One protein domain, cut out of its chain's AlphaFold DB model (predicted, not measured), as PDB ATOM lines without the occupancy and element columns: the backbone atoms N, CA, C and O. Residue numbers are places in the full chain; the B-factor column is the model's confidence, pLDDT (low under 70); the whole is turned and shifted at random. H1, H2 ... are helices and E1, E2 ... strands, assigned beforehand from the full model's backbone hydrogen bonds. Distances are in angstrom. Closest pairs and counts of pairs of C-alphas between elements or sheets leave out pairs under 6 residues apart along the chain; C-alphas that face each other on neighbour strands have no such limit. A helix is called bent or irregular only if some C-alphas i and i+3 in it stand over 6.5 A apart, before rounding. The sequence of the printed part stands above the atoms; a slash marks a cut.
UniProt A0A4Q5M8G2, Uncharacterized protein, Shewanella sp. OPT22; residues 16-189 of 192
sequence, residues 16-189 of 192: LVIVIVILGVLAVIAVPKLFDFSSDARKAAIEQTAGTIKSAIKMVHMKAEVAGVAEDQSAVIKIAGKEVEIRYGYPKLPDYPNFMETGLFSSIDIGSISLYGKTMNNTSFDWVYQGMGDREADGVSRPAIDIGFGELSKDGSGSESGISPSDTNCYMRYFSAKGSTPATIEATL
ATOM      1  N   LEU A  16       9.354 -56.145  -7.195       92.06
ATOM      2  CA  LEU A  16      10.037 -56.027  -8.484       92.06
ATOM      3  C   LEU A  16       9.151 -56.504  -9.648       92.06
ATOM      4  O   LEU A  16       9.077 -55.834 -10.678       92.06
ATOM      5  N   VAL A  17       8.456 -57.636  -9.481       95.06
ATOM      6  CA  VAL A  17       7.565 -58.195 -10.513       95.06
ATOM      7  C   VAL A  17       6.395 -57.256 -10.807       95.06
ATOM      8  O   VAL A  17       6.085 -57.004 -11.969       95.06
ATOM      9  N   ILE A  18       5.759 -56.692  -9.782       95.62
ATOM     10  CA  ILE A  18       4.641 -55.761  -9.969       95.62
ATOM     11  C   ILE A  18       5.103 -54.501 -10.709       95.62
ATOM     12  O   ILE A  18       4.408 -54.047 -11.616       95.62
ATOM     13  N   VAL A  19       6.287 -53.965 -10.394       95.56
ATOM     14  CA  VAL A  19       6.818 -52.768 -11.065       95.56
ATOM     15  C   VAL A  19       7.021 -53.006 -12.559       95.56
ATOM     16  O   VAL A  19       6.557 -52.203 -13.367       95.56
ATOM     17  N   ILE A  20       7.653 -54.115 -12.956       95.94
ATOM     18  CA  ILE A  20       7.865 -54.407 -14.384       95.94
ATOM     19  C   ILE A  20       6.548 -54.697 -15.114       95.94
ATOM     20  O   ILE A  20       6.415 -54.333 -16.281       95.94
ATOM     21  N   VAL A  21       5.555 -55.287 -14.437       96.44
ATOM     22  CA  VAL A  21       4.216 -55.509 -15.004       96.44
ATOM     23  C   VAL A  21       3.511 -54.176 -15.244       96.44
ATOM     24  O   VAL A  21       2.986 -53.955 -16.335       96.44
ATOM     25  N   ILE A  22       3.543 -53.259 -14.274       96.75
ATOM     26  CA  ILE A  22       2.957 -51.921 -14.425       96.75
ATOM     27  C   ILE A  22       3.658 -51.156 -15.554       96.75
ATOM     28  O   ILE A  22       2.981 -50.615 -16.429       96.75
ATOM     29  N   LEU A  23       4.998 -51.149 -15.590       96.06
ATOM     30  CA  LEU A  23       5.761 -50.509 -16.668       96.06
ATOM     31  C   LEU A  23       5.458 -51.137 -18.036       96.06
ATOM     32  O   LEU A  23       5.340 -50.409 -19.020       96.06
ATOM     33  N   GLY A  24       5.259 -52.455 -18.100       96.31
ATOM     34  CA  GLY A  24       4.867 -53.157 -19.321       96.31
ATOM     35  C   GLY A  24       3.509 -52.699 -19.855       96.31
ATOM     36  O   GLY A  24       3.389 -52.385 -21.039       96.31
ATOM     37  N   VAL A  25       2.498 -52.585 -18.988       96.31
ATOM     38  CA  VAL A  25       1.160 -52.104 -19.381       96.31
ATOM     39  C   VAL A  25       1.210 -50.640 -19.831       96.31
ATOM     40  O   VAL A  25       0.633 -50.297 -20.863       96.31
ATOM     41  N   LEU A  26       1.928 -49.783 -19.095       96.25
ATOM     42  CA  LEU A  26       2.087 -48.368 -19.447       96.25
ATOM     43  C   LEU A  26       2.816 -48.177 -20.783       96.25
ATOM     44  O   LEU A  26       2.435 -47.306 -21.566       96.25
ATOM     45  N   ALA A  27       3.825 -48.998 -21.080       92.88
ATOM     46  CA  ALA A  27       4.559 -48.920 -22.339       92.88
ATOM     47  C   ALA A  27       3.661 -49.230 -23.548       92.88
ATOM     48  O   ALA A  27       3.680 -48.490 -24.531       92.88
ATOM     49  N   VAL A  28       2.820 -50.269 -23.464       94.25
ATOM     50  CA  VAL A  28       1.933 -50.679 -24.571       94.25
ATOM     51  C   VAL A  28       0.934 -49.581 -24.946       94.25
ATOM     52  O   VAL A  28       0.684 -49.364 -26.129       94.25
ATOM     53  N   ILE A  29       0.387 -48.852 -23.968       92.56
ATOM     54  CA  ILE A  29      -0.572 -47.765 -24.237       92.56
ATOM     55  C   ILE A  29       0.099 -46.462 -24.699       92.56
ATOM     56  O   ILE A  29      -0.535 -45.661 -25.388       92.56
ATOM     57  N   ALA A  30       1.353 -46.223 -24.306       90.19
ATOM     58  CA  ALA A  30       2.053 -44.967 -24.570       90.19
ATOM     59  C   ALA A  30       2.709 -44.924 -25.958       90.19
ATOM     60  O   ALA A  30       2.705 -43.874 -26.598       90.19
ATOM     61  N   VAL A  31       3.241 -46.054 -26.441       89.12
ATOM     62  CA  VAL A  31       4.012 -46.117 -27.695       89.12
ATOM     63  C   VAL A  31       3.220 -45.652 -28.931       89.12
ATOM     64  O   VAL A  31       3.756 -44.823 -29.662       89.12
ATOM     65  N   PRO A  32       1.964 -46.081 -29.178       84.12
ATOM     66  CA  PRO A  32       1.223 -45.643 -30.366       84.12
ATOM     67  C   PRO A  32       1.002 -44.126 -30.397       84.12
ATOM     68  O   PRO A  32       1.261 -43.482 -31.406       84.12
ATOM     69  N   LYS A  33       0.627 -43.539 -29.253       82.62
ATOM     70  CA  LYS A  33       0.397 -42.091 -29.136       82.62
ATOM     71  C   LYS A  33       1.670 -41.275 -29.350       82.62
ATOM     72  O   LYS A  33       1.603 -40.162 -29.857       82.62
ATOM     73  N   LEU A  34       2.828 -41.807 -28.956       82.44
ATOM     74  CA  LEU A  34       4.112 -41.129 -29.137       82.44
ATOM     75  C   LEU A  34       4.464 -40.929 -30.622       82.44
ATOM     76  O   LEU A  34       5.069 -39.910 -30.971       82.44
ATOM     77  N   PHE A  35       4.069 -41.861 -31.496       82.44
ATOM     78  CA  PHE A  35       4.274 -41.719 -32.939       82.44
ATOM     79  C   PHE A  35       3.406 -40.606 -33.535       82.44
ATOM     80  O   PHE A  35       3.936 -39.763 -34.260       82.44
ATOM     81  N   ASP A  36       2.128 -40.538 -33.154       84.38
ATOM     82  CA  ASP A  36       1.216 -39.471 -33.594       84.38
ATOM     83  C   ASP A  36       1.722 -38.090 -33.143       84.38
ATOM     84  O   ASP A  36       1.824 -37.168 -33.950       84.38
ATOM     85  N   PHE A  37       2.174 -37.967 -31.887       88.19
ATOM     86  CA  PHE A  37       2.756 -36.717 -31.380       88.19
ATOM     87  C   PHE A  37       3.994 -36.264 -32.157       88.19
ATOM     88  O   PHE A  37       4.211 -35.064 -32.317       88.19
ATOM     89  N   SER A  38       4.814 -37.199 -32.636       88.75
ATOM     90  CA  SER A  38       6.013 -36.863 -33.411       88.75
ATOM     91  C   SER A  38       5.657 -36.336 -34.804       88.75
ATOM     92  O   SER A  38       6.271 -35.373 -35.263       88.75
ATOM     93  N   SER A  39       4.655 -36.932 -35.458       90.44
ATOM     94  CA  SER A  39       4.112 -36.455 -36.739       90.44
ATOM     95  C   SER A  39       3.500 -35.061 -36.595       90.44
ATOM     96  O   SER A  39       3.871 -34.134 -37.320       90.44
ATOM     97  N   ASP A  40       2.634 -34.873 -35.599       93.00
ATOM     98  CA  ASP A  40       1.972 -33.592 -35.340       93.00
ATOM     99  C   ASP A  40       2.978 -32.492 -34.982       93.00
ATOM    100  O   ASP A  40       2.854 -31.359 -35.451       93.00
ATOM    101  N   ALA A  41       4.025 -32.823 -34.219       92.81
ATOM    102  CA  ALA A  41       5.103 -31.888 -33.914       92.81
ATOM    103  C   ALA A  41       5.853 -31.438 -35.178       92.81
ATOM    104  O   ALA A  41       6.169 -30.256 -35.309       92.81
ATOM    105  N   ARG A  42       6.116 -32.348 -36.128       91.81
ATOM    106  CA  ARG A  42       6.748 -32.000 -37.412       91.81
ATOM    107  C   ARG A  42       5.850 -31.099 -38.252       91.81
ATOM    108  O   ARG A  42       6.337 -30.092 -38.762       91.81
ATOM    109  N   LYS A  43       4.551 -31.409 -38.342       95.00
ATOM    110  CA  LYS A  43       3.562 -30.575 -39.050       95.00
ATOM    111  C   LYS A  43       3.524 -29.166 -38.472       95.00
ATOM    112  O   LYS A  43       3.739 -28.202 -39.203       95.00
ATOM    113  N   ALA A  44       3.360 -29.062 -37.154       95.12
ATOM    114  CA  ALA A  44       3.333 -27.787 -36.450       95.12
ATOM    115  C   ALA A  44       4.625 -26.984 -36.660       95.12
ATOM    116  O   ALA A  44       4.573 -25.770 -36.854       95.12
ATOM    117  N   ALA A  45       5.785 -27.647 -36.675       93.50
ATOM    118  CA  ALA A  45       7.058 -26.977 -36.896       93.50
ATOM    119  C   ALA A  45       7.208 -26.449 -38.336       93.50
ATOM    120  O   ALA A  45       7.666 -25.321 -38.521       93.50
ATOM    121  N   ILE A  46       6.781 -27.203 -39.358       94.62
ATOM    122  CA  ILE A  46       6.761 -26.716 -40.751       94.62
ATOM    123  C   ILE A  46       5.816 -25.521 -40.890       94.62
ATOM    124  O   ILE A  46       6.190 -24.506 -41.477       94.62
ATOM    125  N   GLU A  47       4.617 -25.599 -40.316       95.06
ATOM    126  CA  GLU A  47       3.642 -24.506 -40.345       95.06
ATOM    127  C   GLU A  47       4.156 -23.251 -39.625       95.06
ATOM    128  O   GLU A  47       3.998 -22.135 -40.129       95.06
ATOM    129  N   GLN A  48       4.828 -23.416 -38.483       94.31
ATOM    130  CA  GLN A  48       5.452 -22.323 -37.740       94.31
ATOM    131  C   GLN A  48       6.558 -21.644 -38.557       94.31
ATOM    132  O   GLN A  48       6.597 -20.409 -38.656       94.31
ATOM    133  N   THR A  49       7.445 -22.431 -39.166       92.69
ATOM    134  CA  THR A  49       8.525 -21.918 -40.018       92.69
ATOM    135  C   THR A  49       7.951 -21.194 -41.238       92.69
ATOM    136  O   THR A  49       8.325 -20.050 -41.510       92.69
ATOM    137  N   ALA A  50       6.949 -21.777 -41.902       93.44
ATOM    138  CA  ALA A  50       6.246 -21.154 -43.021       93.44
ATOM    139  C   ALA A  50       5.577 -19.829 -42.623       93.44
ATOM    140  O   ALA A  50       5.691 -18.833 -43.344       93.44
ATOM    141  N   GLY A  51       4.920 -19.776 -41.462       94.06
ATOM    142  CA  GLY A  51       4.307 -18.559 -40.924       94.06
ATOM    143  C   GLY A  51       5.326 -17.453 -40.631       94.06
ATOM    144  O   GLY A  51       5.079 -16.281 -40.939       94.06
ATOM    145  N   THR A  52       6.492 -17.826 -40.103       92.50
ATOM    146  CA  THR A  52       7.601 -16.901 -39.821       92.50
ATOM    147  C   THR A  52       8.143 -16.295 -41.112       92.50
ATOM    148  O   THR A  52       8.207 -15.071 -41.247       92.50
ATOM    149  N   ILE A  53       8.435 -17.132 -42.111       91.31
ATOM    150  CA  ILE A  53       8.946 -16.679 -43.410       91.31
ATOM    151  C   ILE A  53       7.890 -15.832 -44.136       91.31
ATOM    152  O   ILE A  53       8.213 -14.764 -44.652       91.31
ATOM    153  N   LYS A  54       6.607 -16.223 -44.108       92.50
ATOM    154  CA  LYS A  54       5.501 -15.435 -44.684       92.50
ATOM    155  C   LYS A  54       5.414 -14.036 -44.080       92.50
ATOM    156  O   LYS A  54       5.200 -13.058 -44.797       92.50
ATOM    157  N   SER A  55       5.580 -13.937 -42.766       93.06
ATOM    158  CA  SER A  55       5.581 -12.656 -42.054       93.06
ATOM    159  C   SER A  55       6.789 -11.804 -42.444       93.06
ATOM    160  O   SER A  55       6.648 -10.601 -42.673       93.06
ATOM    161  N   ALA A  56       7.955 -12.427 -42.609       91.25
ATOM    162  CA  ALA A  56       9.174 -11.758 -43.040       91.25
ATOM    163  C   ALA A  56       9.086 -11.236 -44.485       91.25
ATOM    164  O   ALA A  56       9.450 -10.091 -44.747       91.25
ATOM    165  N   ILE A  57       8.519 -12.021 -45.407       91.31
ATOM    166  CA  ILE A  57       8.254 -11.599 -46.791       91.31
ATOM    167  C   ILE A  57       7.350 -10.365 -46.814       91.31
ATOM    168  O   ILE A  57       7.667  -9.384 -47.482       91.31
ATOM    169  N   LYS A  58       6.248 -10.384 -46.052       92.19
ATOM    170  CA  LYS A  58       5.347  -9.227 -45.941       92.19
ATOM    171  C   LYS A  58       6.062  -8.003 -45.381       92.19
ATOM    172  O   LYS A  58       5.856  -6.902 -45.877       92.19
ATOM    173  N   MET A  59       6.911  -8.185 -44.370       92.50
ATOM    174  CA  MET A  59       7.705  -7.094 -43.808       92.50
ATOM    175  C   MET A  59       8.641  -6.478 -44.852       92.50
ATOM    176  O   MET A  59       8.705  -5.256 -44.958       92.50
ATOM    177  N   VAL A  60       9.339  -7.308 -45.630       92.31
ATOM    178  CA  VAL A  60      10.190  -6.852 -46.739       92.31
ATOM    179  C   VAL A  60       9.374  -6.077 -47.762       92.31
ATOM    180  O   VAL A  60       9.775  -4.979 -48.134       92.31
ATOM    181  N   HIS A  61       8.211  -6.600 -48.147       92.44
ATOM    182  CA  HIS A  61       7.342  -5.957 -49.124       92.44
ATOM    183  C   HIS A  61       6.853  -4.584 -48.673       92.44
ATOM    184  O   HIS A  61       7.069  -3.601 -49.375       92.44
ATOM    185  N   MET A  62       6.331  -4.478 -47.451       93.31
ATOM    186  CA  MET A  62       5.918  -3.188 -46.888       93.31
ATOM    187  C   MET A  62       7.080  -2.189 -46.829       93.31
ATOM    188  O   MET A  62       6.905  -1.003 -47.094       93.31
ATOM    189  N   LYS A  63       8.295  -2.644 -46.498       93.69
ATOM    190  CA  LYS A  63       9.463  -1.757 -46.503       93.69
ATOM    191  C   LYS A  63       9.883  -1.333 -47.906       93.69
ATOM    192  O   LYS A  63      10.338  -0.204 -48.062       93.69
ATOM    193  N   ALA A  64       9.743  -2.205 -48.899       94.00
ATOM    194  CA  ALA A  64       9.993  -1.863 -50.292       94.00
ATOM    195  C   ALA A  64       8.998  -0.806 -50.795       94.00
ATOM    196  O   ALA A  64       9.410   0.139 -51.465       94.00
ATOM    197  N   GLU A  65       7.719  -0.917 -50.419       94.00
ATOM    198  CA  GLU A  65       6.686   0.077 -50.740       94.00
ATOM    199  C   GLU A  65       7.002   1.436 -50.114       94.00
ATOM    200  O   GLU A  65       7.019   2.449 -50.808       94.00
ATOM    201  N   VAL A  66       7.333   1.462 -48.818       95.00
ATOM    202  CA  VAL A  66       7.708   2.701 -48.112       95.00
ATOM    203  C   VAL A  66       8.961   3.341 -48.713       95.00
ATOM    204  O   VAL A  66       9.070   4.564 -48.753       95.00
ATOM    205  N   ALA A  67       9.904   2.530 -49.189       94.81
ATOM    206  CA  ALA A  67      11.103   3.005 -49.867       94.81
ATOM    207  C   ALA A  67      10.863   3.404 -51.338       94.81
ATOM    208  O   ALA A  67      11.777   3.934 -51.964       94.81
ATOM    209  N   GLY A  68       9.666   3.171 -51.890       95.25
ATOM    210  CA  GLY A  68       9.326   3.498 -53.275       95.25
ATOM    211  C   GLY A  68       9.989   2.598 -54.323       95.25
ATOM    212  O   GLY A  68      10.060   2.984 -55.481       95.25
ATOM    213  N   VAL A  69      10.470   1.414 -53.925       94.25
ATOM    214  CA  VAL A  69      11.217   0.464 -54.779       94.25
ATOM    215  C   VAL A  69      10.475  -0.867 -54.965       94.25
ATOM    216  O   VAL A  69      11.049  -1.868 -55.390       94.25
ATOM    217  N   ALA A  70       9.190  -0.921 -54.601       90.94
ATOM    218  CA  ALA A  70       8.387  -2.142 -54.696       90.94
ATOM    219  C   ALA A  70       8.160  -2.613 -56.140       90.94
ATOM    220  O   ALA A  70       7.946  -3.798 -56.365       90.94
ATOM    221  N   GLU A  71       8.233  -1.719 -57.124       90.12
ATOM    222  CA  GLU A  71       8.047  -2.065 -58.539       90.12
ATOM    223  C   GLU A  71       9.376  -2.319 -59.271       90.12
ATOM    224  O   GLU A  71       9.384  -2.808 -60.403       90.12
ATOM    225  N   ASP A  72      10.506  -2.046 -58.614       90.88
ATOM    226  CA  ASP A  72      11.824  -2.193 -59.217       90.88
ATOM    227  C   ASP A  72      12.153  -3.668 -59.465       90.88
ATOM    228  O   ASP A  72      11.967  -4.544 -58.614       90.88
ATOM    229  N   GLN A  73      12.729  -3.950 -60.637       87.31
ATOM    230  CA  GLN A  73      13.166  -5.306 -60.988       87.31
ATOM    231  C   GLN A  73      14.240  -5.839 -60.032       87.31
ATOM    232  O   GLN A  73      14.362  -7.050 -59.836       87.31
ATOM    233  N   SER A  74      15.037  -4.939 -59.458       88.56
ATOM    234  CA  SER A  74      16.065  -5.252 -58.476       88.56
ATOM    235  C   SER A  74      16.336  -4.025 -57.618       88.56
ATOM    236  O   SER A  74      16.620  -2.956 -58.151       88.56
ATOM    237  N   ALA A  75      16.311  -4.196 -56.303       91.44
ATOM    238  CA  ALA A  75      16.701  -3.172 -55.341       91.44
ATOM    239  C   ALA A  75      17.282  -3.825 -54.079       91.44
ATOM    240  O   ALA A  75      17.206  -5.041 -53.895       91.44
ATOM    241  N   VAL A  76      17.871  -3.017 -53.201       91.38
ATOM    242  CA  VAL A  76      18.391  -3.461 -51.903       91.38
ATOM    243  C   VAL A  76      17.739  -2.622 -50.818       91.38
ATOM    244  O   VAL A  76      17.762  -1.393 -50.881       91.38
ATOM    245  N   ILE A  77      17.171  -3.277 -49.805       91.62
ATOM    246  CA  ILE A  77      16.579  -2.607 -48.643       91.62
ATOM    247  C   ILE A  77      17.190  -3.121 -47.343       91.62
ATOM    248  O   ILE A  77      17.745  -4.216 -47.287       91.62
ATOM    249  N   LYS A  78      17.070  -2.338 -46.266       89.56
ATOM    250  CA  LYS A  78      17.611  -2.706 -44.949       89.56
ATOM    251  C   LYS A  78      16.543  -3.297 -44.026       89.56
ATOM    252  O   LYS A  78      15.592  -2.621 -43.610       89.56
ATOM    253  N   ILE A  79      16.730  -4.552 -43.624       86.31
ATOM    254  CA  ILE A  79      15.921  -5.256 -42.620       86.31
ATOM    255  C   ILE A  79      16.804  -5.568 -41.417       86.31
ATOM    256  O   ILE A  79      17.835  -6.208 -41.569       86.31
ATOM    257  N   ALA A  80      16.422  -5.102 -40.223       83.62
ATOM    258  CA  ALA A  80      17.182  -5.344 -38.990       83.62
ATOM    259  C   ALA A  80      18.697  -5.032 -39.106       83.62
ATOM    260  O   ALA A  80      19.537  -5.746 -38.569       83.62
ATOM    261  N   GLY A  81      19.054  -3.978 -39.852       83.75
ATOM    262  CA  GLY A  81      20.448  -3.586 -40.096       83.75
ATOM    263  C   GLY A  81      21.186  -4.403 -41.166       83.75
ATOM    264  O   GLY A  81      22.305  -4.039 -41.513       83.75
ATOM    265  N   LYS A  82      20.563  -5.448 -41.723       85.50
ATOM    266  CA  LYS A  82      21.101  -6.267 -42.815       85.50
ATOM    267  C   LYS A  82      20.536  -5.835 -44.161       85.50
ATOM    268  O   LYS A  82      19.379  -5.422 -44.257       85.50
ATOM    269  N   GLU A  83      21.362  -5.930 -45.193       87.94
ATOM    270  CA  GLU A  83      20.953  -5.675 -46.571       87.94
ATOM    271  C   GLU A  83      20.257  -6.911 -47.136       87.94
ATOM    272  O   GLU A  83      20.766  -8.029 -47.057       87.94
ATOM    273  N   VAL A  84      19.055  -6.702 -47.665       89.12
ATOM    274  CA  VAL A  84      18.234  -7.735 -48.287       89.12
ATOM    275  C   VAL A  84      17.983  -7.317 -49.724       89.12
ATOM    276  O   VAL A  84      17.377  -6.274 -49.983       89.12
ATOM    277  N   GLU A  85      18.458  -8.140 -50.654       89.06
ATOM    278  CA  GLU A  85      18.125  -7.997 -52.064       89.06
ATOM    279  C   GLU A  85      16.650  -8.323 -52.284       89.06
ATOM    280  O   GLU A  85      16.126  -9.338 -51.808       89.06
ATOM    281  N   ILE A  86      15.982  -7.457 -53.033       90.25
ATOM    282  CA  ILE A  86      14.582  -7.601 -53.395       90.25
ATOM    283  C   ILE A  86      14.415  -7.543 -54.907       90.25
ATOM    284  O   ILE A  86      15.202  -6.931 -55.629       90.25
ATOM    285  N   ARG A  87      13.356  -8.187 -55.377       87.88
ATOM    286  CA  ARG A  87      12.915  -8.218 -56.766       87.88
ATOM    287  C   ARG A  87      11.408  -7.999 -56.774       87.88
ATOM    288  O   ARG A  87      10.684  -8.784 -56.163       87.88
ATOM    289  N   TYR A  88      10.953  -6.938 -57.437       89.25
ATOM    290  CA  TYR A  88       9.548  -6.511 -57.445       89.25
ATOM    291  C   TYR A  88       8.968  -6.409 -56.026       89.25
ATOM    292  O   TYR A  88       7.889  -6.917 -55.732       89.25
ATOM    293  N   GLY A  89       9.743  -5.829 -55.105       89.94
ATOM    294  CA  GLY A  89       9.316  -5.633 -53.721       89.94
ATOM    295  C   GLY A  89       9.300  -6.894 -52.857       89.94
ATOM    296  O   GLY A  89       8.968  -6.800 -51.684       89.94
ATOM    297  N   TYR A  90       9.666  -8.066 -53.368       90.69
ATOM    298  CA  TYR A  90       9.745  -9.300 -52.583       90.69
ATOM    299  C   TYR A  90      11.196  -9.739 -52.397       90.69
ATOM    300  O   TYR A  90      12.035  -9.424 -53.240       90.69
ATOM    301  N   PRO A  91      11.515 -10.498 -51.337       89.56
ATOM    302  CA  PRO A  91      12.863 -11.008 -51.142       89.56
ATOM    303  C   PRO A  91      13.328 -11.850 -52.333       89.56
ATOM    304  O   PRO A  91      12.676 -12.826 -52.722       89.56
ATOM    305  N   LYS A  92      14.474 -11.483 -52.900       86.00
ATOM    306  CA  LYS A  92      15.146 -12.286 -53.920       86.00
ATOM    307  C   LYS A  92      15.825 -13.472 -53.232       86.00
ATOM    308  O   LYS A  92      16.406 -13.315 -52.160       86.00
ATOM    309  N   LEU A  93      15.758 -14.647 -53.856       81.56
ATOM    310  CA  LEU A  93      16.570 -15.789 -53.439       81.56
ATOM    311  C   LEU A  93      18.056 -15.518 -53.720       81.56
ATOM    312  O   LEU A  93      18.386 -15.212 -54.869       81.56
ATOM    313  N   PRO A  94      18.938 -15.633 -52.711       77.56
ATOM    314  CA  PRO A  94      20.371 -15.727 -52.939       77.56
ATOM    315  C   PRO A  94      20.756 -16.836 -53.915       77.56
ATOM    316  O   PRO A  94      20.064 -17.851 -54.028       77.56
ATOM    317  N   ASP A  95      21.914 -16.670 -54.546       75.31
ATOM    318  CA  ASP A  95      22.497 -17.706 -55.389       75.31
ATOM    319  C   ASP A  95      22.921 -18.924 -54.547       75.31
ATOM    320  O   ASP A  95      23.449 -18.812 -53.432       75.31
ATOM    321  N   TYR A  96      22.683 -20.120 -55.087       70.25
ATOM    322  CA  TYR A  96      23.117 -21.378 -54.480       70.25
ATOM    323  C   TYR A  96      24.653 -21.409 -54.328       70.25
ATOM    324  O   TYR A  96      25.346 -21.015 -55.268       70.25
ATOM    325  N   PRO A  97      25.220 -21.927 -53.216       69.38
ATOM    326  CA  PRO A  97      24.568 -22.608 -52.088       69.38
ATOM    327  C   PRO A  97      24.221 -21.717 -50.877       69.38
ATOM    328  O   PRO A  97      23.672 -22.221 -49.896       69.38
ATOM    329  N   ASN A  98      24.501 -20.412 -50.918       73.25
ATOM    330  CA  ASN A  98      24.606 -19.542 -49.732       73.25
ATOM    331  C   ASN A  98      23.270 -18.924 -49.283       73.25
ATOM    332  O   ASN A  98      23.199 -17.780 -48.823       73.25
ATOM    333  N   PHE A  99      22.193 -19.696 -49.412       73.56
ATOM    334  CA  PHE A  99      20.826 -19.250 -49.164       73.56
ATOM    335  C   PHE A  99      20.572 -18.783 -47.724       73.56
ATOM    336  O   PHE A  99      19.870 -17.801 -47.506       73.56
ATOM    337  N   MET A 100      21.170 -19.465 -46.745       75.00
ATOM    338  CA  MET A 100      21.050 -19.115 -45.323       75.00
ATOM    339  C   MET A 100      22.015 -18.002 -44.888       75.00
ATOM    340  O   MET A 100      21.843 -17.415 -43.823       75.00
ATOM    341  N   GLU A 101      23.033 -17.693 -45.695       74.62
ATOM    342  CA  GLU A 101      24.100 -16.759 -45.313       74.62
ATOM    343  C   GLU A 101      23.807 -15.318 -45.747       74.62
ATOM    344  O   GLU A 101      24.359 -14.371 -45.185       74.62
ATOM    345  N   THR A 102      22.912 -15.129 -46.719       75.56
ATOM    346  CA  THR A 102      22.598 -13.821 -47.311       75.56
ATOM    347  C   THR A 102      21.091 -13.637 -47.523       75.56
ATOM    348  O   THR A 102      20.298 -14.566 -47.373       75.56
ATOM    349  N   GLY A 103      20.657 -12.409 -47.823       81.31
ATOM    350  CA  GLY A 103      19.250 -12.107 -48.104       81.31
ATOM    351  C   GLY A 103      18.321 -12.282 -46.894       81.31
ATOM    352  O   GLY A 103      18.732 -12.100 -45.745       81.31
ATOM    353  N   LEU A 104      17.050 -12.617 -47.153       84.62
ATOM    354  CA  LEU A 104      15.992 -12.685 -46.131       84.62
ATOM    355  C   LEU A 104      16.350 -13.591 -44.955       84.62
ATOM    356  O   LEU A 104      16.144 -13.215 -43.805       84.62
ATOM    357  N   PHE A 105      16.875 -14.777 -45.246       81.06
ATOM    358  CA  PHE A 105      17.058 -15.838 -44.260       81.06
ATOM    359  C   PHE A 105      18.178 -15.524 -43.276       81.06
ATOM    360  O   PHE A 105      18.095 -15.902 -42.117       81.06
ATOM    361  N   SER A 106      19.136 -14.689 -43.679       81.62
ATOM    362  CA  SER A 106      20.110 -14.118 -42.750       81.62
ATOM    363  C   SER A 106      19.481 -13.133 -41.748       81.62
ATOM    364  O   SER A 106      20.065 -12.866 -40.698       81.62
ATOM    365  N   SER A 107      18.321 -12.547 -42.059       80.88
ATOM    366  CA  SER A 107      17.665 -11.502 -41.255       80.88
ATOM    367  C   SER A 107      16.566 -12.014 -40.317       80.88
ATOM    368  O   SER A 107      16.042 -11.234 -39.524       80.88
ATOM    369  N   ILE A 108      16.240 -13.308 -40.385       85.06
ATOM    370  CA  ILE A 108      15.237 -13.970 -39.544       85.06
ATOM    371  C   ILE A 108      15.871 -15.124 -38.771       85.06
ATOM    372  O   ILE A 108      16.806 -15.752 -39.251       85.06
ATOM    373  N   ASP A 109      15.350 -15.406 -37.579       83.88
ATOM    374  CA  ASP A 109      15.758 -16.567 -36.791       83.88
ATOM    375  C   ASP A 109      14.729 -17.688 -36.975       83.88
ATOM    376  O   ASP A 109      13.577 -17.561 -36.558       83.88
ATOM    377  N   ILE A 110      15.141 -18.754 -37.657       83.31
ATOM    378  CA  ILE A 110      14.344 -19.968 -37.891       83.31
ATOM    379  C   ILE A 110      15.102 -21.228 -37.443       83.31
ATOM    380  O   ILE A 110      14.783 -22.335 -37.870       83.31
ATOM    381  N   GLY A 111      16.105 -21.062 -36.573       84.69
ATOM    382  CA  GLY A 111      16.984 -22.142 -36.137       84.69
ATOM    383  C   GLY A 111      18.057 -22.524 -37.161       84.69
ATOM    384  O   GLY A 111      18.208 -21.914 -38.219       84.69
ATOM    385  N   SER A 112      18.852 -23.539 -36.816       82.69
ATOM    386  CA  SER A 112      19.895 -24.073 -37.692       82.69
ATOM    387  C   SER A 112      19.286 -24.943 -38.788       82.69
ATOM    388  O   SER A 112      18.662 -25.957 -38.485       82.69
ATOM    389  N   ILE A 113      19.519 -24.575 -40.046       86.44
ATOM    390  CA  ILE A 113      19.083 -25.341 -41.217       86.44
ATOM    391  C   ILE A 113      20.305 -25.627 -42.084       86.44
ATOM    392  O   ILE A 113      21.085 -24.726 -42.402       86.44
ATOM    393  N   SER A 114      20.478 -26.888 -42.467       85.31
ATOM    394  CA  SER A 114      21.634 -27.349 -43.233       85.31
ATOM    395  C   SER A 114      21.323 -27.457 -44.723       85.31
ATOM    396  O   SER A 114      20.206 -27.760 -45.124       85.31
ATOM    397  N   LEU A 115      22.317 -27.247 -45.582       82.94
ATOM    398  CA  LEU A 115      22.149 -27.526 -47.006       82.94
ATOM    399  C   LEU A 115      22.019 -29.040 -47.234       82.94
ATOM    400  O   LEU A 115      22.874 -29.807 -46.788       82.94
ATOM    401  N   TYR A 116      20.989 -29.461 -47.968       81.94
ATOM    402  CA  TYR A 116      20.823 -30.846 -48.399       81.94
ATOM    403  C   TYR A 116      22.049 -31.339 -49.186       81.94
ATOM    404  O   TYR A 116      22.591 -30.627 -50.030       81.94
ATOM    405  N   GLY A 117      22.494 -32.568 -48.911       72.50
ATOM    406  CA  GLY A 117      23.665 -33.169 -49.562       72.50
ATOM    407  C   GLY A 117      25.022 -32.668 -49.052       72.50
ATOM    408  O   GLY A 117      26.053 -33.155 -49.513       72.50
ATOM    409  N   LYS A 118      25.062 -31.740 -48.084       76.50
ATOM    410  CA  LYS A 118      26.303 -31.368 -47.389       76.50
ATOM    411  C   LYS A 118      26.769 -32.523 -46.500       76.50
ATOM    412  O   LYS A 118      25.973 -33.074 -45.741       76.50
ATOM    413  N   THR A 119      28.059 -32.857 -46.556       70.00
ATOM    414  CA  THR A 119      28.648 -33.875 -45.677       70.00
ATOM    415  C   THR A 119      28.650 -33.397 -44.238       70.00
ATOM    416  O   THR A 119      29.319 -32.414 -43.911       70.00
ATOM    417  N   MET A 120      27.944 -34.112 -43.368       66.75
ATOM    418  CA  MET A 120      27.986 -33.906 -41.924       66.75
ATOM    419  C   MET A 120      28.178 -35.260 -41.237       66.75
ATOM    420  O   MET A 120      27.726 -36.294 -41.714       66.75
ATOM    421  N   ASN A 121      28.854 -35.260 -40.090       63.56
ATOM    422  CA  ASN A 121      29.026 -36.454 -39.252       63.56
ATOM    423  C   ASN A 121      27.728 -36.874 -38.529       63.56
ATOM    424  O   ASN A 121      27.739 -37.835 -37.761       63.56
ATOM    425  N   ASN A 122      26.632 -36.145 -38.758       61.56
ATOM    426  CA  ASN A 122      25.310 -36.412 -38.224       61.56
ATOM    427  C   ASN A 122      24.385 -36.885 -39.345       61.56
ATOM    428  O   ASN A 122      24.158 -36.164 -40.310       61.56
ATOM    429  N   THR A 123      23.845 -38.091 -39.188       62.09
ATOM    430  CA  THR A 123      22.919 -38.716 -40.153       62.09
ATOM    431  C   THR A 123      21.546 -38.917 -39.562       62.09
ATOM    432  O   THR A 123      20.784 -39.791 -39.958       62.09
ATOM    433  N   SER A 124      21.273 -38.153 -38.514       70.75
ATOM    434  CA  SER A 124      19.931 -38.017 -38.001       70.75
ATOM    435  C   SER A 124      19.125 -37.194 -38.995       70.75
ATOM    436  O   SER A 124      19.657 -36.309 -39.665       70.75
ATOM    437  N   PHE A 125      17.832 -37.489 -39.053       74.12
ATOM    438  CA  PHE A 125      16.852 -36.632 -39.701       74.12
ATOM    439  C   PHE A 125      16.969 -35.216 -39.121       74.12
ATOM    440  O   PHE A 125      16.830 -35.042 -37.908       74.12
ATOM    441  N   ASP A 126      17.247 -34.235 -39.969       84.50
ATOM    442  CA  ASP A 126      17.537 -32.860 -39.565       84.50
ATOM    443  C   ASP A 126      16.785 -31.861 -40.454       84.50
ATOM    444  O   ASP A 126      16.237 -32.218 -41.502       84.50
ATOM    445  N   TRP A 127      16.746 -30.602 -40.024       88.81
ATOM    446  CA  TRP A 127      16.249 -29.503 -40.841       88.81
ATOM    447  C   TRP A 127      17.228 -29.217 -41.969       88.81
ATOM    448  O   TRP A 127      18.364 -28.786 -41.743       88.81
ATOM    449  N   VAL A 128      16.771 -29.425 -43.199       88.44
ATOM    450  CA  VAL A 128      17.568 -29.176 -44.391       88.44
ATOM    451  C   VAL A 128      16.829 -28.302 -45.395       88.44
ATOM    452  O   VAL A 128      15.598 -28.254 -45.432       88.44
ATOM    453  N   TYR A 129      17.596 -27.602 -46.226       88.81
ATOM    454  CA  TYR A 129      17.073 -26.884 -47.377       88.81
ATOM    455  C   TYR A 129      17.689 -27.391 -48.675       88.81
ATOM    456  O   TYR A 129      18.855 -27.782 -48.722       88.81
ATOM    457  N   GLN A 130      16.915 -27.336 -49.752       86.19
ATOM    458  CA  GLN A 130      17.370 -27.662 -51.092       86.19
ATOM    459  C   GLN A 130      16.958 -26.553 -52.053       86.19
ATOM    460  O   GLN A 130      15.774 -26.272 -52.237       86.19
ATOM    461  N   GLY A 131      17.956 -25.933 -52.684       79.94
ATOM    462  CA  GLY A 131      17.714 -25.024 -53.793       79.94
ATOM    463  C   GLY A 131      17.172 -25.789 -54.993       79.94
ATOM    464  O   GLY A 131      17.788 -26.753 -55.445       79.94
ATOM    465  N   MET A 132      16.033 -25.357 -55.517       72.00
ATOM    466  CA  MET A 132      15.497 -25.833 -56.780       72.00
ATOM    467  C   MET A 132      15.753 -24.774 -57.849       72.00
ATOM    468  O   MET A 132      15.597 -23.574 -57.622       72.00
ATOM    469  N   GLY A 133      16.158 -25.230 -59.037       67.12
ATOM    470  CA  GLY A 133      16.110 -24.389 -60.231       67.12
ATOM    471  C   GLY A 133      14.670 -23.983 -60.557       67.12
ATOM    472  O   GLY A 133      13.763 -24.145 -59.743       67.12
ATOM    473  N   ASP A 134      14.435 -23.501 -61.772       62.03
ATOM    474  CA  ASP A 134      13.127 -22.967 -62.135       62.03
ATOM    475  C   ASP A 134      12.039 -24.059 -62.259       62.03
ATOM    476  O   ASP A 134      11.750 -24.538 -63.358       62.03
ATOM    477  N   ARG A 135      11.432 -24.476 -61.144       56.72
ATOM    478  CA  ARG A 135      10.420 -25.541 -61.074       56.72
ATOM    479  C   ARG A 135       9.184 -25.057 -60.325       56.72
ATOM    480  O   ARG A 135       9.249 -24.817 -59.125       56.72
ATOM    481  N   GLU A 136       8.055 -25.013 -61.024       57.19
ATOM    482  CA  GLU A 136       6.747 -24.642 -60.474       57.19
ATOM    483  C   GLU A 136       5.650 -25.581 -60.990       57.19
ATOM    484  O   GLU A 136       5.814 -26.222 -62.032       57.19
ATOM    485  N   ALA A 137       4.541 -25.685 -60.249       48.12
ATOM    486  CA  ALA A 137       3.373 -26.495 -60.610       48.12
ATOM    487  C   ALA A 137       2.396 -25.768 -61.563       48.12
ATOM    488  O   ALA A 137       1.491 -26.397 -62.107       48.12
ATOM    489  N   ASP A 138       2.581 -24.462 -61.786       54.50
ATOM    490  CA  ASP A 138       1.664 -23.567 -62.510       54.50
ATOM    491  C   ASP A 138       2.136 -23.183 -63.933       54.50
ATOM    492  O   ASP A 138       1.495 -22.387 -64.620       54.50
ATOM    493  N   GLY A 139       3.254 -23.754 -64.399       54.59
ATOM    494  CA  GLY A 139       3.821 -23.497 -65.727       54.59
ATOM    495  C   GLY A 139       4.687 -22.236 -65.837       54.59
ATOM    496  O   GLY A 139       5.191 -21.944 -66.925       54.59
ATOM    497  N   VAL A 140       4.922 -21.501 -64.745       55.12
ATOM    498  CA  VAL A 140       5.822 -20.344 -64.720       55.12
ATOM    499  C   VAL A 140       7.120 -20.728 -64.012       55.12
ATOM    500  O   VAL A 140       7.199 -20.740 -62.801       55.12
ATOM    501  N   SER A 141       8.190 -20.993 -64.763       68.69
ATOM    502  CA  SER A 141       9.512 -21.304 -64.188       68.69
ATOM    503  C   SER A 141      10.047 -20.151 -63.315       68.69
ATOM    504  O   SER A 141      10.340 -19.068 -63.849       68.69
ATOM    505  N   ARG A 142      10.162 -20.364 -61.996       77.06
ATOM    506  CA  ARG A 142      10.770 -19.433 -61.026       77.06
ATOM    507  C   ARG A 142      11.669 -20.192 -60.048       77.06
ATOM    508  O   ARG A 142      11.368 -21.344 -59.735       77.06
ATOM    509  N   PRO A 143      12.736 -19.559 -59.532       79.06
ATOM    510  CA  PRO A 143      13.574 -20.171 -58.514       79.06
ATOM    511  C   PRO A 143      12.763 -20.468 -57.251       79.06
ATOM    512  O   PRO A 143      12.033 -19.598 -56.757       79.06
ATOM    513  N   ALA A 144      12.926 -21.677 -56.725       84.75
ATOM    514  CA  ALA A 144      12.224 -22.142 -55.539       84.75
ATOM    515  C   ALA A 144      13.188 -22.819 -54.566       84.75
ATOM    516  O   ALA A 144      14.259 -23.281 -54.955       84.75
ATOM    517  N   ILE A 145      12.824 -22.874 -53.289       86.94
ATOM    518  CA  ILE A 145      13.611 -23.568 -52.267       86.94
ATOM    519  C   ILE A 145      12.687 -24.372 -51.383       86.94
ATOM    520  O   ILE A 145      11.707 -23.837 -50.865       86.94
ATOM    521  N   ASP A 146      13.055 -25.630 -51.180       90.44
ATOM    522  CA  ASP A 146      12.410 -26.491 -50.205       90.44
ATOM    523  C   ASP A 146      13.143 -26.398 -48.881       90.44
ATOM    524  O   ASP A 146      14.369 -26.463 -48.841       90.44
ATOM    525  N   ILE A 147      12.384 -26.243 -47.804       91.19
ATOM    526  CA  ILE A 147      12.860 -26.246 -46.426       91.19
ATOM    527  C   ILE A 147      12.009 -27.261 -45.680       91.19
ATOM    528  O   ILE A 147      10.783 -27.152 -45.647       91.19
ATOM    529  N   GLY A 148      12.639 -28.252 -45.073       92.31
ATOM    530  CA  GLY A 148      11.913 -29.279 -44.350       92.31
ATOM    531  C   GLY A 148      12.842 -30.289 -43.722       92.31
ATOM    532  O   GLY A 148      14.020 -30.022 -43.495       92.31
ATOM    533  N   PHE A 149      12.294 -31.457 -43.437       88.25
ATOM    534  CA  PHE A 149      13.053 -32.537 -42.837       88.25
ATOM    535  C   PHE A 149      13.735 -33.381 -43.916       88.25
ATOM    536  O   PHE A 149      13.129 -33.680 -44.938       88.25
ATOM    537  N   GLY A 150      14.981 -33.787 -43.687       86.19
ATOM    538  CA  GLY A 150      15.715 -34.671 -44.592       86.19
ATOM    539  C   GLY A 150      16.926 -35.311 -43.923       86.19
ATOM    540  O   GLY A 150      17.160 -35.126 -42.729       86.19
ATOM    541  N   GLU A 151      17.706 -36.067 -44.693       78.31
ATOM    542  CA  GLU A 151      18.952 -36.685 -44.227       78.31
ATOM    543  C   GLU A 151      20.157 -36.120 -44.987       78.31
ATOM    544  O   GLU A 151      20.129 -35.933 -46.206       78.31
ATOM    545  N   LEU A 152      21.229 -35.847 -44.244       72.06
ATOM    546  CA  LEU A 152      22.501 -35.366 -44.772       72.06
ATOM    547  C   LEU A 152      23.347 -36.546 -45.277       72.06
ATOM    548  O   LEU A 152      23.334 -37.632 -44.702       72.06
ATOM    549  N   SER A 153      24.107 -36.337 -46.354       70.50
ATOM    550  CA  SER A 153      24.949 -37.391 -46.941       70.50
ATOM    551  C   SER A 153      26.141 -37.720 -46.023       70.50
ATOM    552  O   SER A 153      26.844 -36.823 -45.550       70.50
ATOM    553  N   LYS A 154      26.393 -39.021 -45.796       61.69
ATOM    554  CA  LYS A 154      27.540 -39.540 -45.012       61.69
ATOM    555  C   LYS A 154      28.887 -39.362 -45.700       61.69
ATOM    556  O   LYS A 154      29.914 -39.311 -45.031       61.69
ATOM    557  N   ASP A 155      28.887 -39.340 -47.023       64.62
ATOM    558  CA  ASP A 155      30.065 -39.555 -47.861       64.62
ATOM    559  C   ASP A 155      30.415 -38.347 -48.740       64.62
ATOM    560  O   ASP A 155      31.453 -38.348 -49.395       64.62
ATOM    561  N   GLY A 156      29.585 -37.298 -48.746       57.50
ATOM    562  CA  GLY A 156      29.810 -36.123 -49.586       57.50
ATOM    563  C   GLY A 156      29.688 -36.384 -51.078       57.50
ATOM    564  O   GLY A 156      30.124 -35.547 -51.864       57.50
ATOM    565  N   SER A 157      29.072 -37.503 -51.471       55.03
ATOM    566  CA  SER A 157      28.800 -37.842 -52.874       55.03
ATOM    567  C   SER A 157      27.780 -36.907 -53.543       55.03
ATOM    568  O   SER A 157      27.482 -37.056 -54.724       55.03
ATOM    569  N   GLY A 158      27.270 -35.901 -52.824       57.06
ATOM    570  CA  GLY A 158      26.188 -35.050 -53.295       57.06
ATOM    571  C   GLY A 158      24.833 -35.741 -53.145       57.06
ATOM    572  O   GLY A 158      24.661 -36.635 -52.320       57.06
ATOM    573  N   SER A 159      23.843 -35.285 -53.913       56.47
ATOM    574  CA  SER A 159      22.407 -35.578 -53.769       56.47
ATOM    575  C   SER A 159      21.974 -37.049 -53.870       56.47
ATOM    576  O   SER A 159      20.776 -37.303 -53.799       56.47
ATOM    577  N   GLU A 160      22.894 -37.993 -54.074       55.19
ATOM    578  CA  GLU A 160      22.593 -39.398 -54.392       55.19
ATOM    579  C   GLU A 160      22.469 -40.310 -53.158       55.19
ATOM    580  O   GLU A 160      21.921 -41.403 -53.269       55.19
ATOM    581  N   SER A 161      22.914 -39.854 -51.980       62.78
ATOM    582  CA  SER A 161      22.946 -40.678 -50.753       62.78
ATOM    583  C   SER A 161      22.095 -40.145 -49.588       62.78
ATOM    584  O   SER A 161      22.113 -40.737 -48.511       62.78
ATOM    585  N   GLY A 162      21.391 -39.020 -49.760       70.44
ATOM    586  CA  GLY A 162      20.536 -38.409 -48.730       70.44
ATOM    587  C   GLY A 162      19.043 -38.512 -49.054       70.44
ATOM    588  O   GLY A 162      18.664 -38.847 -50.172       70.44
ATOM    589  N   ILE A 163      18.190 -38.198 -48.075       79.25
ATOM    590  CA  ILE A 163      16.739 -38.043 -48.271       79.25
ATOM    591  C   ILE A 163      16.451 -36.548 -48.395       79.25
ATOM    592  O   ILE A 163      16.683 -35.799 -47.439       79.25
ATOM    593  N   SER A 164      15.989 -36.096 -49.563       84.94
ATOM    594  CA  SER A 164      15.663 -34.682 -49.770       84.94
ATOM    595  C   SER A 164      14.378 -34.294 -49.027       84.94
ATOM    596  O   SER A 164      13.530 -35.160 -48.795       84.94
ATOM    597  N   PRO A 165      14.160 -33.001 -48.709       87.75
ATOM    598  CA  PRO A 165      12.888 -32.543 -48.153       87.75
ATOM    599  C   PRO A 165      11.677 -33.009 -48.960       87.75
ATOM    600  O   PRO A 165      10.690 -33.463 -48.383       87.75
ATOM    601  N   SER A 166      11.766 -32.962 -50.292       86.75
ATOM    602  CA  SER A 166      10.674 -33.377 -51.168       86.75
ATOM    603  C   SER A 166      10.366 -34.870 -51.095       86.75
ATOM    604  O   SER A 166       9.194 -35.236 -51.147       86.75
ATOM    605  N   ASP A 167      11.373 -35.726 -50.895       88.94
ATOM    606  CA  ASP A 167      11.160 -37.176 -50.766       88.94
ATOM    607  C   ASP A 167      10.390 -37.528 -49.488       88.94
ATOM    608  O   ASP A 167       9.690 -38.539 -49.428       88.94
ATOM    609  N   THR A 168      10.476 -36.672 -48.465       88.50
ATOM    610  CA  THR A 168       9.750 -36.872 -47.207       88.50
ATOM    611  C   THR A 168       8.285 -36.474 -47.279       88.50
ATOM    612  O   THR A 168       7.535 -36.844 -46.388       88.50
ATOM    613  N   ASN A 169       7.857 -35.693 -48.280       91.69
ATOM    614  CA  ASN A 169       6.552 -35.017 -48.280       91.69
ATOM    615  C   ASN A 169       6.253 -34.241 -46.972       91.69
ATOM    616  O   ASN A 169       5.090 -34.089 -46.591       91.69
ATOM    617  N   CYS A 170       7.295 -33.776 -46.276       92.31
ATOM    618  CA  CYS A 170       7.226 -33.007 -45.037       92.31
ATOM    619  C   CYS A 170       8.122 -31.766 -45.145       92.31
ATOM    620  O   CYS A 170       9.207 -31.678 -44.558       92.31
ATOM    621  N   TYR A 171       7.690 -30.815 -45.966       93.12
ATOM    622  CA  TYR A 171       8.469 -29.631 -46.304       93.12
ATOM    623  C   TYR A 171       7.567 -28.450 -46.652       93.12
ATOM    624  O   TYR A 171       6.389 -28.596 -46.978       93.12
ATOM    625  N   MET A 172       8.143 -27.258 -46.615       93.31
ATOM    626  CA  MET A 172       7.580 -26.076 -47.245       93.31
ATOM    627  C   MET A 172       8.435 -25.656 -48.434       93.31
ATOM    628  O   MET A 172       9.661 -25.738 -48.388       93.31
ATOM    629  N   ARG A 173       7.787 -25.167 -49.483       91.38
ATOM    630  CA  ARG A 173       8.412 -24.595 -50.667       91.38
ATOM    631  C   ARG A 173       8.196 -23.096 -50.681       91.38
ATOM    632  O   ARG A 173       7.060 -22.634 -50.602       91.38
ATOM    633  N   TYR A 174       9.277 -22.341 -50.797       88.69
ATOM    634  CA  TYR A 174       9.241 -20.913 -51.082       88.69
ATOM    635  C   TYR A 174       9.505 -20.676 -52.568       88.69
ATOM    636  O   TYR A 174      10.533 -21.115 -53.077       88.69
ATOM    637  N   PHE A 175       8.630 -19.925 -53.232       85.81
ATOM    638  CA  PHE A 175       8.812 -19.485 -54.614       85.81
ATOM    639  C   PHE A 175       9.187 -18.001 -54.648       85.81
ATOM    640  O   PHE A 175       8.444 -17.144 -54.159       85.81
ATOM    641  N   SER A 176      10.335 -17.670 -55.247       83.94
ATOM    642  CA  SER A 176      10.783 -16.277 -55.413       83.94
ATOM    643  C   SER A 176       9.832 -15.489 -56.300       83.94
ATOM    644  O   SER A 176       9.323 -16.060 -57.255       83.94
ATOM    645  N   ALA A 177       9.684 -14.173 -56.090       84.25
ATOM    646  CA  ALA A 177       8.991 -13.249 -57.007       84.25
ATOM    647  C   ALA A 177       9.487 -13.326 -58.469       84.25
ATOM    648  O   ALA A 177      10.694 -13.444 -58.717       84.25
ATOM    649  N   LYS A 178       8.565 -13.186 -59.435       78.75
ATOM    650  CA  LYS A 178       8.843 -13.037 -60.876       78.75
ATOM    651  C   LYS A 178       7.807 -12.118 -61.515       78.75
ATOM    652  O   LYS A 178       6.616 -12.424 -61.521       78.75
ATOM    653  N   GLY A 179       8.284 -11.022 -62.103       76.12
ATOM    654  CA  GLY A 179       7.420  -9.984 -62.661       76.12
ATOM    655  C   GLY A 179       6.447  -9.455 -61.607       76.12
ATOM    656  O   GLY A 179       6.824  -9.243 -60.460       76.12
ATOM    657  N   SER A 180       5.177  -9.317 -61.983       67.94
ATOM    658  CA  SER A 180       4.097  -8.878 -61.092       67.94
ATOM    659  C   SER A 180       3.566  -9.963 -60.152       67.94
ATOM    660  O   SER A 180       2.700  -9.676 -59.330       67.94
ATOM    661  N   THR A 181       4.009 -11.215 -60.285       81.62
ATOM    662  CA  THR A 181       3.468 -12.314 -59.484       81.62
ATOM    663  C   THR A 181       4.251 -12.418 -58.164       81.62
ATOM    664  O   THR A 181       5.461 -12.678 -58.210       81.62
ATOM    665  N   PRO A 182       3.591 -12.255 -56.995       83.75
ATOM    666  CA  PRO A 182       4.219 -12.262 -55.670       83.75
ATOM    667  C   PRO A 182       5.019 -13.521 -55.346       83.75
ATOM    668  O   PRO A 182       4.827 -14.564 -55.968       83.75
ATOM    669  N   ALA A 183       5.891 -13.433 -54.343       85.88
ATOM    670  CA  ALA A 183       6.487 -14.619 -53.737       85.88
ATOM    671  C   ALA A 183       5.432 -15.414 -52.943       85.88
ATOM    672  O   ALA A 183       4.604 -14.825 -52.240       85.88
ATOM    673  N   THR A 184       5.473 -16.742 -53.025       87.56
ATOM    674  CA  THR A 184       4.501 -17.639 -52.381       87.56
ATOM    675  C   THR A 184       5.198 -18.682 -51.514       87.56
ATOM    676  O   THR A 184       6.392 -18.950 -51.654       87.56
ATOM    677  N   ILE A 185       4.443 -19.234 -50.563       90.31
ATOM    678  CA  ILE A 185       4.866 -20.370 -49.748       90.31
ATOM    679  C   ILE A 185       3.776 -21.429 -49.818       90.31
ATOM    680  O   ILE A 185       2.613 -21.127 -49.541       90.31
ATOM    681  N   GLU A 186       4.174 -22.655 -50.121       91.31
ATOM    682  CA  GLU A 186       3.317 -23.837 -50.136       91.31
ATOM    683  C   GLU A 186       3.872 -24.869 -49.155       91.31
ATOM    684  O   GLU A 186       5.084 -25.035 -49.063       91.31
ATOM    685  N   ALA A 187       3.012 -25.544 -48.397       92.75
ATOM    686  CA  ALA A 187       3.429 -26.578 -47.453       92.75
ATOM    687  C   ALA A 187       2.883 -27.941 -47.885       92.75
ATOM    688  O   ALA A 187       1.686 -28.085 -48.135       92.75
ATOM    689  N   THR A 188       3.761 -28.939 -47.919       94.25
ATOM    690  CA  THR A 188       3.435 -30.350 -48.126       94.25
ATOM    691  C   THR A 188       3.672 -31.071 -46.809       94.25
ATOM    692  O   THR A 188       4.803 -31.144 -46.332       94.25
ATOM    693  N   LEU A 189       2.593 -31.568 -46.202       94.00
ATOM    694  CA  LEU A 189       2.599 -32.136 -44.846       94.00
ATOM    695  C   LEU A 189       2.193 -33.617 -44.805       94.00
ATOM    696  O   LEU A 189       1.973 -34.172 -43.732       94.00
TER     697      LEU A 189
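Overview. This is residues 16 to 189 of the 192 residues of an uncharacterized protein of Shewanella sp. OPT22 (UniProt A0A4Q5M8G2). A twisted sheet of four strands, E3 to E6, has one face covered by part of a very long helix, H1, whose residues 16 to 38 stick out alone as an arm. The small hairpin E1 and E2 packs on that helix at residues 56 to 64, and short H2 sits next to E2. There are 174 printed residues, with two named helices and six named strands in the order H1 E1 E2 H2 E3 E4 E5 E6, class mixed; the larger sheet, E3 - E4 - E5 - E6, is antiparallel. The whole is loose, radius of gyration of the C-alphas 20.1 A, spanning 75 by 36 by 34 A.

Along the chain. Find C-alpha 126 at (17.537, -32.860, -39.565); E3 runs to 134, 25.0 A. Then come E4, 143 to 150, 20.2 A; E5, 171 to 175; and E6, 184 to 188, ending at (3.435, -30.350, -48.126). H1, 16 to 66, was assigned as one helix by its hydrogen bonds but is bent, with C-alphas 29 and 32 6.7 A apart: H1a, 16 to 29, 20.7 A, and H1b, 32 to 66, 51.9 A. E1 is 75 to 79, E2 82 to 87, H2 103 to 106.

Arrangement. E3 to E6 form a meander, each strand the antiparallel neighbour of the one before; look at N 128 and O 148, 2.8 A, N 147 and O 172, 2.8 A, and N 173 and O 186, 2.7 A. H1b is on this sheet, two layers, at a height of 8.8 A, along E5 at 8 degrees on the local plane; C-alphas 46 and 171 are closest, 6.5 A. H1a is not on it, at a steep tilt of 48 degrees to H1b. In the hairpin E1 and E2, N 77 and O 84 are 3.0 A apart. Of H1b and E1, C-alphas 64 and 77 are closest, 6.8 A; of E2 and H2, 84 and 103, 4.5 A. In H1a every O i to N i+4 pair is within hydrogen-bond range, in H1b 30 of 31; H2 is too short for one.

Size, cuts and confidence. C-alphas 17 and 68, the farthest apart, are 75.1 A apart. The printed part has no cut; the links E2 to H2, H2 to E3 and E4 to E5 are long. Mean pLDDT of the printed part is 83.7, with 23 residues under 70, among them 133 to 141 and 154 to 161.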